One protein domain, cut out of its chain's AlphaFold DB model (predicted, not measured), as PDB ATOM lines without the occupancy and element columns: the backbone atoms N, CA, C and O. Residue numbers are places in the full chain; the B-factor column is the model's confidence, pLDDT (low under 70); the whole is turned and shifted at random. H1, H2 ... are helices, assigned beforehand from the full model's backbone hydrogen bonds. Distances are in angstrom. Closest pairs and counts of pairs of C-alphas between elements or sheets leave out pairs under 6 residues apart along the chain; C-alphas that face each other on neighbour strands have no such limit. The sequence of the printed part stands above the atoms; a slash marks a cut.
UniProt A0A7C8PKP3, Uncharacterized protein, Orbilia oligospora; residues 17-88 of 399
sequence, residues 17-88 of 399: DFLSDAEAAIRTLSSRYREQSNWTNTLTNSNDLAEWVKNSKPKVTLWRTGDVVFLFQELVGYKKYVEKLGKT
ATOM      1  N   ASP A  17     116.963  75.906  68.092       56.12
ATOM      2  CA  ASP A  17     117.034  77.212  68.785       56.12
ATOM      3  C   ASP A  17     117.051  78.373  67.785       56.12
ATOM      4  O   ASP A  17     117.604  78.250  66.687       56.12
ATOM      5  N   PHE A  18     116.495  79.515  68.198       59.41
ATOM      6  CA  PHE A  18     116.550  80.748  67.424       59.41
ATOM      7  C   PHE A  18     118.001  81.136  67.138       59.41
ATOM      8  O   PHE A  18     118.754  81.498  68.042       59.41
ATOM      9  N   LEU A  19     118.373  81.097  65.861       65.69
ATOM     10  CA  LEU A  19     119.624  81.672  65.394       65.69
ATOM     11  C   LEU A  19     119.474  83.187  65.344       65.69
ATOM     12  O   LEU A  19     118.505  83.714  64.797       65.69
ATOM     13  N   SER A  20     120.472  83.904  65.843       72.00
ATOM     14  CA  SER A  20     120.631  85.306  65.475       72.00
ATOM     15  C   SER A  20     120.925  85.438  63.973       72.00
ATOM     16  O   SER A  20     121.520  84.546  63.363       72.00
ATOM     17  N   ASP A  21     120.607  86.593  63.380       73.69
ATOM     18  CA  ASP A  21     120.935  86.888  61.973       73.69
ATOM     19  C   ASP A  21     122.419  86.645  61.648       73.69
ATOM     20  O   ASP A  21     122.778  86.219  60.549       73.69
ATOM     21  N   ALA A  22     123.299  86.910  62.618       76.69
ATOM     22  CA  ALA A  22     124.730  86.671  62.492       76.69
ATOM     23  C   ALA A  22     125.055  85.171  62.413       76.69
ATOM     24  O   ALA A  22     125.837  84.767  61.556       76.69
ATOM     25  N   GLU A  23     124.442  84.338  63.255       76.50
ATOM     26  CA  GLU A  23     124.634  82.881  63.242       76.50
ATOM     27  C   GLU A  23     124.061  82.248  61.973       76.50
ATOM     28  O   GLU A  23     124.731  81.428  61.342       76.50
ATOM     29  N   ALA A  24     122.877  82.682  61.534       76.00
ATOM     30  CA  ALA A  24     122.295  82.255  60.263       76.00
ATOM     31  C   ALA A  24     123.205  82.624  59.073       76.00
ATOM     32  O   ALA A  24     123.449  81.812  58.170       76.00
ATOM     33  N   ALA A  25     123.794  83.826  59.089       79.81
ATOM     34  CA  ALA A  25     124.734  84.261  58.061       79.81
ATOM     35  C   ALA A  25     126.058  83.476  58.090       79.81
ATOM     36  O   ALA A  25     126.567  83.111  57.027       79.81
ATOM     37  N   ILE A  26     126.600  83.183  59.277       83.31
ATOM     38  CA  ILE A  26     127.775  82.316  59.467       83.31
ATOM     39  C   ILE A  26     127.512  80.933  58.885       83.31
ATOM     40  O   ILE A  26     128.294  80.473  58.058       83.31
ATOM     41  N   ARG A  27     126.384  80.309  59.228       80.88
ATOM     42  CA  ARG A  27     125.994  78.990  58.713       80.88
ATOM     43  C   ARG A  27     125.853  78.968  57.203       80.88
ATOM     44  O   ARG A  27     126.383  78.076  56.542       80.88
ATOM     45  N   THR A  28     125.203  79.986  56.647       81.31
ATOM     46  CA  THR A  28     125.068  80.137  55.195       81.31
ATOM     47  C   THR A  28     126.443  80.213  54.529       81.31
ATOM     48  O   THR A  28     126.689  79.548  53.525       81.31
ATOM     49  N   LEU A  29     127.373  80.997  55.085       86.81
ATOM     50  CA  LEU A  29     128.737  81.076  54.563       86.81
ATOM     51  C   LEU A  29     129.520  79.777  54.759       86.81
ATOM     52  O   LEU A  29     130.256  79.393  53.855       86.81
ATOM     53  N   SER A  30     129.346  79.094  55.888       89.12
ATOM     54  CA  SER A  30     129.945  77.789  56.177       89.12
ATOM     55  C   SER A  30     129.524  76.766  55.122       89.12
ATOM     56  O   SER A  30     130.382  76.200  54.441       89.12
ATOM     57  N   SER A  31     128.218  76.603  54.876       86.31
ATOM     58  CA  SER A  31     127.704  75.707  53.827       86.31
ATOM     59  C   SER A  31     128.216  76.106  52.432       86.31
ATOM     60  O   SER A  31     128.787  75.273  51.721       86.31
ATOM     61  N   ARG A  32     128.162  77.400  52.071       87.38
ATOM     62  CA  ARG A  32     128.702  77.904  50.791       87.38
ATOM     63  C   ARG A  32     130.202  77.655  50.632       87.38
ATOM     64  O   ARG A  32     130.651  77.359  49.527       87.38
ATOM     65  N   TYR A  33     130.986  77.769  51.703       90.81
ATOM     66  CA  TYR A  33     132.416  77.483  51.650       90.81
ATOM     67  C   TYR A  33     132.658  75.993  51.399       90.81
ATOM     68  O   TYR A  33     133.477  75.649  50.546       90.81
ATOM     69  N   ARG A  34     131.909  75.116  52.086       91.12
ATOM     70  CA  ARG A  34     131.982  73.648  51.947       91.12
ATOM     71  C   ARG A  34     131.449  73.123  50.610       91.12
ATOM     72  O   ARG A  34     131.668  71.965  50.257       91.12
ATOM     73  N   GLU A  35     130.750  73.954  49.845       88.56
ATOM     74  CA  GLU A  35     130.332  73.638  48.477       88.56
ATOM     75  C   GLU A  35     131.490  73.732  47.465       88.56
ATOM     76  O   GLU A  35     131.418  73.155  46.380       88.56
ATOM     77  N   GLN A  36     132.587  74.413  47.811       87.88
ATOM     78  CA  GLN A  36     133.759  74.500  46.941       87.88
ATOM     79  C   GLN A  36     134.425  73.130  46.756       87.88
ATOM     80  O   GLN A  36     134.526  72.315  47.678       87.88
ATOM     81  N   SER A  37     134.934  72.877  45.549       84.69
ATOM     82  CA  SER A  37     135.687  71.656  45.260       84.69
ATOM     83  C   SER A  37     136.931  71.571  46.143       84.69
ATOM     84  O   SER A  37     137.735  72.500  46.181       84.69
ATOM     85  N   ASN A  38     137.111  70.436  46.827       85.81
ATOM     86  CA  ASN A  38     138.235  70.188  47.738       85.81
ATOM     87  C   ASN A  38     138.392  71.257  48.836       85.81
ATOM     88  O   ASN A  38     139.516  71.591  49.212       85.81
ATOM     89  N   TRP A  39     137.281  71.788  49.358       91.31
ATOM     90  CA  TRP A  39     137.287  72.836  50.386       91.31
ATOM     91  C   TRP A  39     138.123  72.477  51.631       91.31
ATOM     92  O   TRP A  39     138.712  73.352  52.266       91.31
ATOM     93  N   THR A  40     138.228  71.186  51.964       90.62
ATOM     94  CA  THR A  40     139.073  70.688  53.058       90.62
ATOM     95  C   THR A  40     140.552  70.990  52.812       90.62
ATOM     96  O   THR A  40     141.275  71.340  53.744       90.62
ATOM     97  N   ASN A  41     141.008  70.945  51.560       88.62
ATOM     98  CA  ASN A  41     142.386  71.260  51.181       88.62
ATOM     99  C   ASN A  41     142.621  72.769  51.065       88.62
ATOM    100  O   ASN A  41     143.727  73.231  51.336       88.62
ATOM    101  N   THR A  42     141.603  73.538  50.664       87.00
ATOM    102  CA  THR A  42     141.723  74.997  50.497       87.00
ATOM    103  C   THR A  42     141.607  75.758  51.815       87.00
ATOM    104  O   THR A  42     142.107  76.875  51.913       87.00
ATOM    105  N   LEU A  43     141.000  75.167  52.851       87.88
ATOM    106  CA  LEU A  43     140.994  75.722  54.204       87.88
ATOM    107  C   LEU A  43     142.385  75.593  54.849       87.88
ATOM    108  O   LEU A  43     142.673  74.629  55.566       87.88
ATOM    109  N   THR A  44     143.257  76.563  54.576       83.06
ATOM    110  CA  THR A  44     144.649  76.573  55.056       83.06
ATOM    111  C   THR A  44     144.854  77.516  56.241       83.06
ATOM    112  O   THR A  44     145.520  77.146  57.206       83.06
ATOM    113  N   ASN A  45     144.284  78.723  56.197       85.75
ATOM    114  CA  ASN A  45     144.423  79.729  57.247       85.75
ATOM    115  C   ASN A  45     143.227  80.700  57.283       85.75
ATOM    116  O   ASN A  45     142.441  80.794  56.342       85.75
ATOM    117  N   SER A  46     143.094  81.427  58.392       85.38
ATOM    118  CA  SER A  46     141.969  82.334  58.637       85.38
ATOM    119  C   SER A  46     142.014  83.632  57.822       85.38
ATOM    120  O   SER A  46     140.965  84.251  57.645       85.38
ATOM    121  N   ASN A  47     143.176  84.054  57.307       85.06
ATOM    122  CA  ASN A  47     143.285  85.273  56.498       85.06
ATOM    123  C   ASN A  47     142.669  85.066  55.112       85.06
ATOM    124  O   ASN A  47     141.882  85.902  54.671       85.06
ATOM    125  N   ASP A  48     142.955  83.928  54.478       85.94
ATOM    126  CA  ASP A  48     142.371  83.567  53.181       85.94
ATOM    127  C   ASP A  48     140.848  83.426  53.299       85.94
ATOM    128  O   ASP A  48     140.098  83.909  52.448       85.94
ATOM    129  N   LEU A  49     140.367  82.845  54.407       89.19
ATOM    130  CA  LEU A  49     138.935  82.793  54.698       89.19
ATOM    131  C   LEU A  49     138.344  84.201  54.859       89.19
ATOM    132  O   LEU A  49     137.278  84.476  54.317       89.19
ATOM    133  N   ALA A  50     139.019  85.108  55.568       87.31
ATOM    134  CA  ALA A  50     138.549  86.482  55.730       87.31
ATOM    135  C   ALA A  50     138.435  87.218  54.384       87.31
ATOM    136  O   ALA A  50     137.489  87.979  54.169       87.31
ATOM    137  N   GLU A  51     139.378  86.995  53.467       87.62
ATOM    138  CA  GLU A  51     139.320  87.530  52.104       87.62
ATOM    139  C   GLU A  51     138.170  86.909  51.300       87.62
ATOM    140  O   GLU A  51     137.390  87.631  50.673       87.62
ATOM    141  N   TRP A  52     137.984  85.591  51.395       90.19
ATOM    142  CA  TRP A  52     136.853  84.902  50.781       90.19
ATOM    143  C   TRP A  52     135.503  85.427  51.290       90.19
ATOM    144  O   TRP A  52     134.605  85.690  50.486       90.19
ATOM    145  N   VAL A  53     135.360  85.660  52.599       88.44
ATOM    146  CA  VAL A  53     134.137  86.214  53.207       88.44
ATOM    147  C   VAL A  53     133.841  87.610  52.656       88.44
ATOM    148  O   VAL A  53     132.711  87.876  52.243       88.44
ATOM    149  N   LYS A  54     134.851  88.489  52.570       84.75
ATOM    150  CA  LYS A  54     134.701  89.836  51.982       84.75
ATOM    151  C   LYS A  54     134.205  89.772  50.537       84.75
ATOM    152  O   LYS A  54     133.322  90.539  50.155       84.75
ATOM    153  N   ASN A  55     134.733  88.834  49.755       87.19
ATOM    154  CA  ASN A  55     134.357  88.650  48.353       87.19
ATOM    155  C   ASN A  55     132.988  87.968  48.178       87.19
ATOM    156  O   ASN A  55     132.335  88.158  47.152       87.19
ATOM    157  N   SER A  56     132.522  87.229  49.187       82.31
ATOM    158  CA  SER A  56     131.256  86.482  49.169       82.31
ATOM    159  C   SER A  56     130.002  87.339  49.354       82.31
ATOM    160  O   SER A  56     128.898  86.818  49.171       82.31
ATOM    161  N   LYS A  57     130.170  88.630  49.688       77.56
ATOM    162  CA  LYS A  57     129.098  89.624  49.893       77.56
ATOM    163  C   LYS A  57     127.942  89.074  50.754       77.56
ATOM    164  O   LYS A  57     126.828  88.916  50.250       77.56
ATOM    165  N   PRO A  58     128.199  88.722  52.026       73.75
ATOM    166  CA  PRO A  58     127.172  88.179  52.912       73.75
ATOM    167  C   PRO A  58     126.012  89.161  53.116       73.75
ATOM    168  O   PRO A  58     126.196  90.375  53.054       73.75
ATOM    169  N   LYS A  59     124.815  88.621  53.395       69.69
ATOM    170  CA  LYS A  59     123.599  89.414  53.654       69.69
ATOM    171  C   LYS A  59     123.765  90.359  54.853       69.69
ATOM    172  O   LYS A  59     123.281  91.484  54.815       69.69
ATOM    173  N   VAL A  60     124.474  89.915  55.895       69.62
ATOM    174  CA  VAL A  60     124.806  90.746  57.059       69.62
ATOM    175  C   VAL A  60     125.998  91.639  56.722       69.62
ATOM    176  O   VAL A  60     127.067  91.154  56.354       69.62
ATOM    177  N   THR A  61     125.811  92.950  56.857       63.06
ATOM    178  CA  THR A  61     126.784  93.989  56.482       63.06
ATOM    179  C   THR A  61     127.883  94.225  57.519       63.06
ATOM    180  O   THR A  61     128.937  94.749  57.157       63.06
ATOM    181  N   LEU A  62     127.689  93.826  58.783       65.69
ATOM    182  CA  LEU A  62     128.673  94.017  59.853       65.69
ATOM    183  C   LEU A  62     129.189  92.672  60.384       65.69
ATOM    184  O   LEU A  62     128.518  92.013  61.171       65.69
ATOM    185  N   TRP A  63     130.408  92.307  59.984       74.50
ATOM    186  CA  TRP A  63     131.127  91.134  60.493       74.50
ATOM    187  C   TRP A  63     132.213  91.564  61.469       74.50
ATOM    188  O   TRP A  63     133.071  92.387  61.138       74.50
ATOM    189  N   ARG A  64     132.199  91.000  62.676       81.38
ATOM    190  CA  ARG A  64     133.262  91.191  63.665       81.38
ATOM    191  C   ARG A  64     134.392  90.202  63.391       81.38
ATOM    192  O   ARG A  64     134.170  89.110  62.877       81.38
ATOM    193  N   THR A  65     135.611  90.533  63.821       80.31
ATOM    194  CA  THR A  65     136.754  89.601  63.760       80.31
ATOM    195  C   THR A  65     136.431  88.260  64.426       80.31
ATOM    196  O   THR A  65     136.831  87.214  63.926       80.31
ATOM    197  N   GLY A  66     135.658  88.282  65.518       82.50
ATOM    198  CA  GLY A  66     135.201  87.072  66.206       82.50
ATOM    199  C   GLY A  66     134.314  86.163  65.350       82.50
ATOM    200  O   GLY A  66     134.422  84.950  65.479       82.50
ATOM    201  N   ASP A  67     133.511  86.720  64.440       84.62
ATOM    202  CA  ASP A  67     132.598  85.950  63.586       84.62
ATOM    203  C   ASP A  67     133.386  85.164  62.523       84.62
ATOM    204  O   ASP A  67     133.113  83.995  62.264       84.62
ATOM    205  N   VAL A  68     134.438  85.775  61.964       84.56
ATOM    206  CA  VAL A  68     135.350  85.107  61.018       84.56
ATOM    207  C   VAL A  68     136.189  84.035  61.717       84.56
ATOM    208  O   VAL A  68     136.416  82.966  61.153       84.56
ATOM    209  N   VAL A  69     136.639  84.296  62.950       85.31
ATOM    210  CA  VAL A  69     137.352  83.298  63.765       85.31
ATOM    211  C   VAL A  69     136.450  82.106  64.065       85.31
ATOM    212  O   VAL A  69     136.891  80.968  63.912       85.31
ATOM    213  N   PHE A  70     135.195  82.356  64.436       85.75
ATOM    214  CA  PHE A  70     134.217  81.301  64.673       85.75
ATOM    215  C   PHE A  70     133.957  80.484  63.402       85.75
ATOM    216  O   PHE A  70     134.098  79.266  63.437       85.75
ATOM    217  N   LEU A  71     133.698  81.135  62.261       88.06
ATOM    218  CA  LEU A  71     133.522  80.454  60.973       88.06
ATOM    219  C   LEU A  71     134.739  79.585  60.617       88.06
ATOM    220  O   LEU A  71     134.590  78.454  60.159       88.06
ATOM    221  N   PHE A  72     135.959  80.082  60.850       90.06
ATOM    222  CA  PHE A  72     137.175  79.298  60.626       90.06
ATOM    223  C   PHE A  72     137.224  78.053  61.518       90.06
ATOM    224  O   PHE A  72     137.513  76.960  61.035       90.06
ATOM    225  N   GLN A  73     136.933  78.202  62.813       87.81
ATOM    226  CA  GLN A  73     136.906  77.089  63.765       87.81
ATOM    227  C   GLN A  73     135.826  76.063  63.410       87.81
ATOM    228  O   GLN A  73     136.093  74.861  63.451       87.81
ATOM    229  N   GLU A  74     134.648  76.526  62.996       86.62
ATOM    230  CA  GLU A  74     133.550  75.687  62.524       86.62
ATOM    231  C   GLU A  74     133.971  74.856  61.306       86.62
ATOM    232  O   GLU A  74     133.821  73.632  61.308       86.62
ATOM    233  N   LEU A  75     134.573  75.494  60.297       90.38
ATOM    234  CA  LEU A  75     135.069  74.824  59.094       90.38
ATOM    235  C   LEU A  75     136.208  73.842  59.403       90.38
ATOM    236  O   LEU A  75     136.260  72.764  58.814       90.38
ATOM    237  N   VAL A  76     137.100  74.161  60.349       89.81
ATOM    238  CA  VAL A  76     138.138  73.229  60.825       89.81
ATOM    239  C   VAL A  76     137.509  72.015  61.514       89.81
ATOM    240  O   VAL A  76     137.980  70.892  61.318       89.81
ATOM    241  N   GLY A  77     136.448  72.221  62.297       86.44
ATOM    242  CA  GLY A  77     135.662  71.147  62.901       86.44
ATOM    243  C   GLY A  77     135.048  70.237  61.839       86.44
ATOM    244  O   GLY A  77     135.314  69.034  61.836       86.44
ATOM    245  N   TYR A  78     134.322  70.820  60.880       87.94
ATOM    246  CA  TYR A  78     133.744  70.070  59.767       87.94
ATOM    247  C   TYR A  78     134.804  69.342  58.947       87.94
ATOM    248  O   TYR A  78     134.558  68.228  58.505       87.94
ATOM    249  N   LYS A  79     135.984  69.939  58.745       89.81
ATOM    250  CA  LYS A  79     137.054  69.328  57.952       89.81
ATOM    251  C   LYS A  79     137.483  68.007  58.577       89.81
ATOM    252  O   LYS A  79     137.475  66.991  57.893       89.81
ATOM    253  N   LYS A  80     137.784  68.008  59.879       87.50
ATOM    254  CA  LYS A  80     138.152  66.788  60.617       87.50
ATOM    255  C   LYS A  80     137.051  65.734  60.544       87.50
ATOM    256  O   LYS A  80     137.340  64.551  60.385       87.50
ATOM    257  N   TYR A  81     135.803  66.176  60.672       85.75
ATOM    258  CA  TYR A  81     134.634  65.309  60.654       85.75
ATOM    259  C   TYR A  81     134.425  64.651  59.282       85.75
ATOM    260  O   TYR A  81     134.405  63.428  59.181       85.75
ATOM    261  N   VAL A  82     134.398  65.449  58.213       88.38
ATOM    262  CA  VAL A  82     134.259  64.992  56.821       88.38
ATOM    263  C   VAL A  82     135.445  64.131  56.386       88.38
ATOM    264  O   VAL A  82     135.255  63.128  55.706       88.38
ATOM    265  N   GLU A  83     136.673  64.454  56.800       88.69
ATOM    266  CA  GLU A  83     137.848  63.616  56.525       88.69
ATOM    267  C   GLU A  83     137.779  62.257  57.235       88.69
ATOM    268  O   GLU A  83     138.299  61.269  56.714       88.69
ATOM    269  N   LYS A  84     137.150  62.186  58.417       87.94
ATOM    270  CA  LYS A  84     136.902  60.919  59.118       87.94
ATOM    271  C   LYS A  84     135.792  60.128  58.416       87.94
ATOM    272  O   LYS A  84     136.032  58.967  58.097       87.94
ATOM    273  N   LEU A  85     134.654  60.759  58.110       86.06
ATOM    274  CA  LEU A  85     133.536  60.144  57.379       86.06
ATOM    275  C   LEU A  85     133.967  59.612  56.010       86.06
ATOM    276  O   LEU A  85     133.672  58.472  55.669       86.06
ATOM    277  N   GLY A  86     134.752  60.392  55.263       87.50
ATOM    278  CA  GLY A  86     135.225  60.051  53.921       87.50
ATOM    279  C   GLY A  86     136.118  58.808  53.837       87.50
ATOM    280  O   GLY A  86     136.373  58.333  52.731       87.50
ATOM    281  N   LYS A  87     136.591  58.270  54.973       88.62
ATOM    282  CA  LYS A  87     137.286  56.971  55.028       88.62
ATOM    283  C   LYS A  87     136.329  55.793  54.864       88.62
ATOM    284  O   LYS A  87     136.749  54.763  54.344       88.62
ATOM    285  N   THR A  88     135.085  55.960  55.302       86.81
ATOM    286  CA  THR A  88     134.032  54.941  55.246       86.81
ATOM    287  C   THR A  88     133.084  55.229  54.085       86.81
ATOM    288  O   THR A  88     132.871  54.376  53.229       86.81
TER     289      THR A  88
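AT A GLANCE: This is residues 17 to 88 of the 399 residues of an uncharacterized protein of Orbilia oligospora (UniProt A0A7C8PKP3). One long helix, H4, makes the long side of a small helical body, and two shorter helices, H1 and H3, pack on its residues 67 to 75, H1 crossing it at a steep tilt and H3 set across it. The short H2 sits farther along H4, near it. The printed part has 72 residues with four named helices, in the order H1, H2, H3, H4, and no named strand; the class is all helix. It is compact, with a radius of gyration of the C-alphas of 12.4 A, and spans 39 by 30 by 18 A.

IN THESE COORDINATES: Find C-alpha 65 at (136.754, 89.601, 63.760); from there H4, residues 65 to 85, runs 30.3 A to C-alpha 85 at (133.536, 60.144, 57.379). Look next at C-alpha 21 at (120.935, 86.888, 61.973), where H1, residues 21 to 34, begins and runs 19.9 A. H3 is residues 46 to 55, 14.3 A long, and H2 is residues 39 to 42.

HOW THE PARTS SIT: Start at H4: with residues 67 to 75 alone it touches H1, the same way at a steep tilt of 42 degrees, the closest C-alphas being those of Ile 26 and Leu 71, 6.2 A apart. With residues 68 to 72 alone it touches H3, only just about perpendicular at 72 degrees; the closest C-alphas are those of Ser 46 and Phe 72, 6.0 A apart. H2 and H4 are close but not clearly touching, with the C-alphas of Thr 40 and Lys 79 closest at 5.5 A. H1 and H3 are also close but not clearly touching, Leu 29 to Val 53 being the closest C-alphas at 7.6 A. H2 and H3 are apart. In H1, H3 and H4 every O i to N i+4 pair is within hydrogen-bond range; H2 is too short for such a pair, and its 1 O i to N i+3 pair is within range.

THE WHOLE: The C-alphas of Thr 61 and Thr 88, the two farthest apart, are 39.7 A apart. The printed part has no cut; the links H1 to H2 and H2 to H3 are tight, and H3 to H4 is short. Look for low confidence at residues 17 to 19 and 59 to 62, where pLDDT is under 70; the mean of the printed part is 83.2.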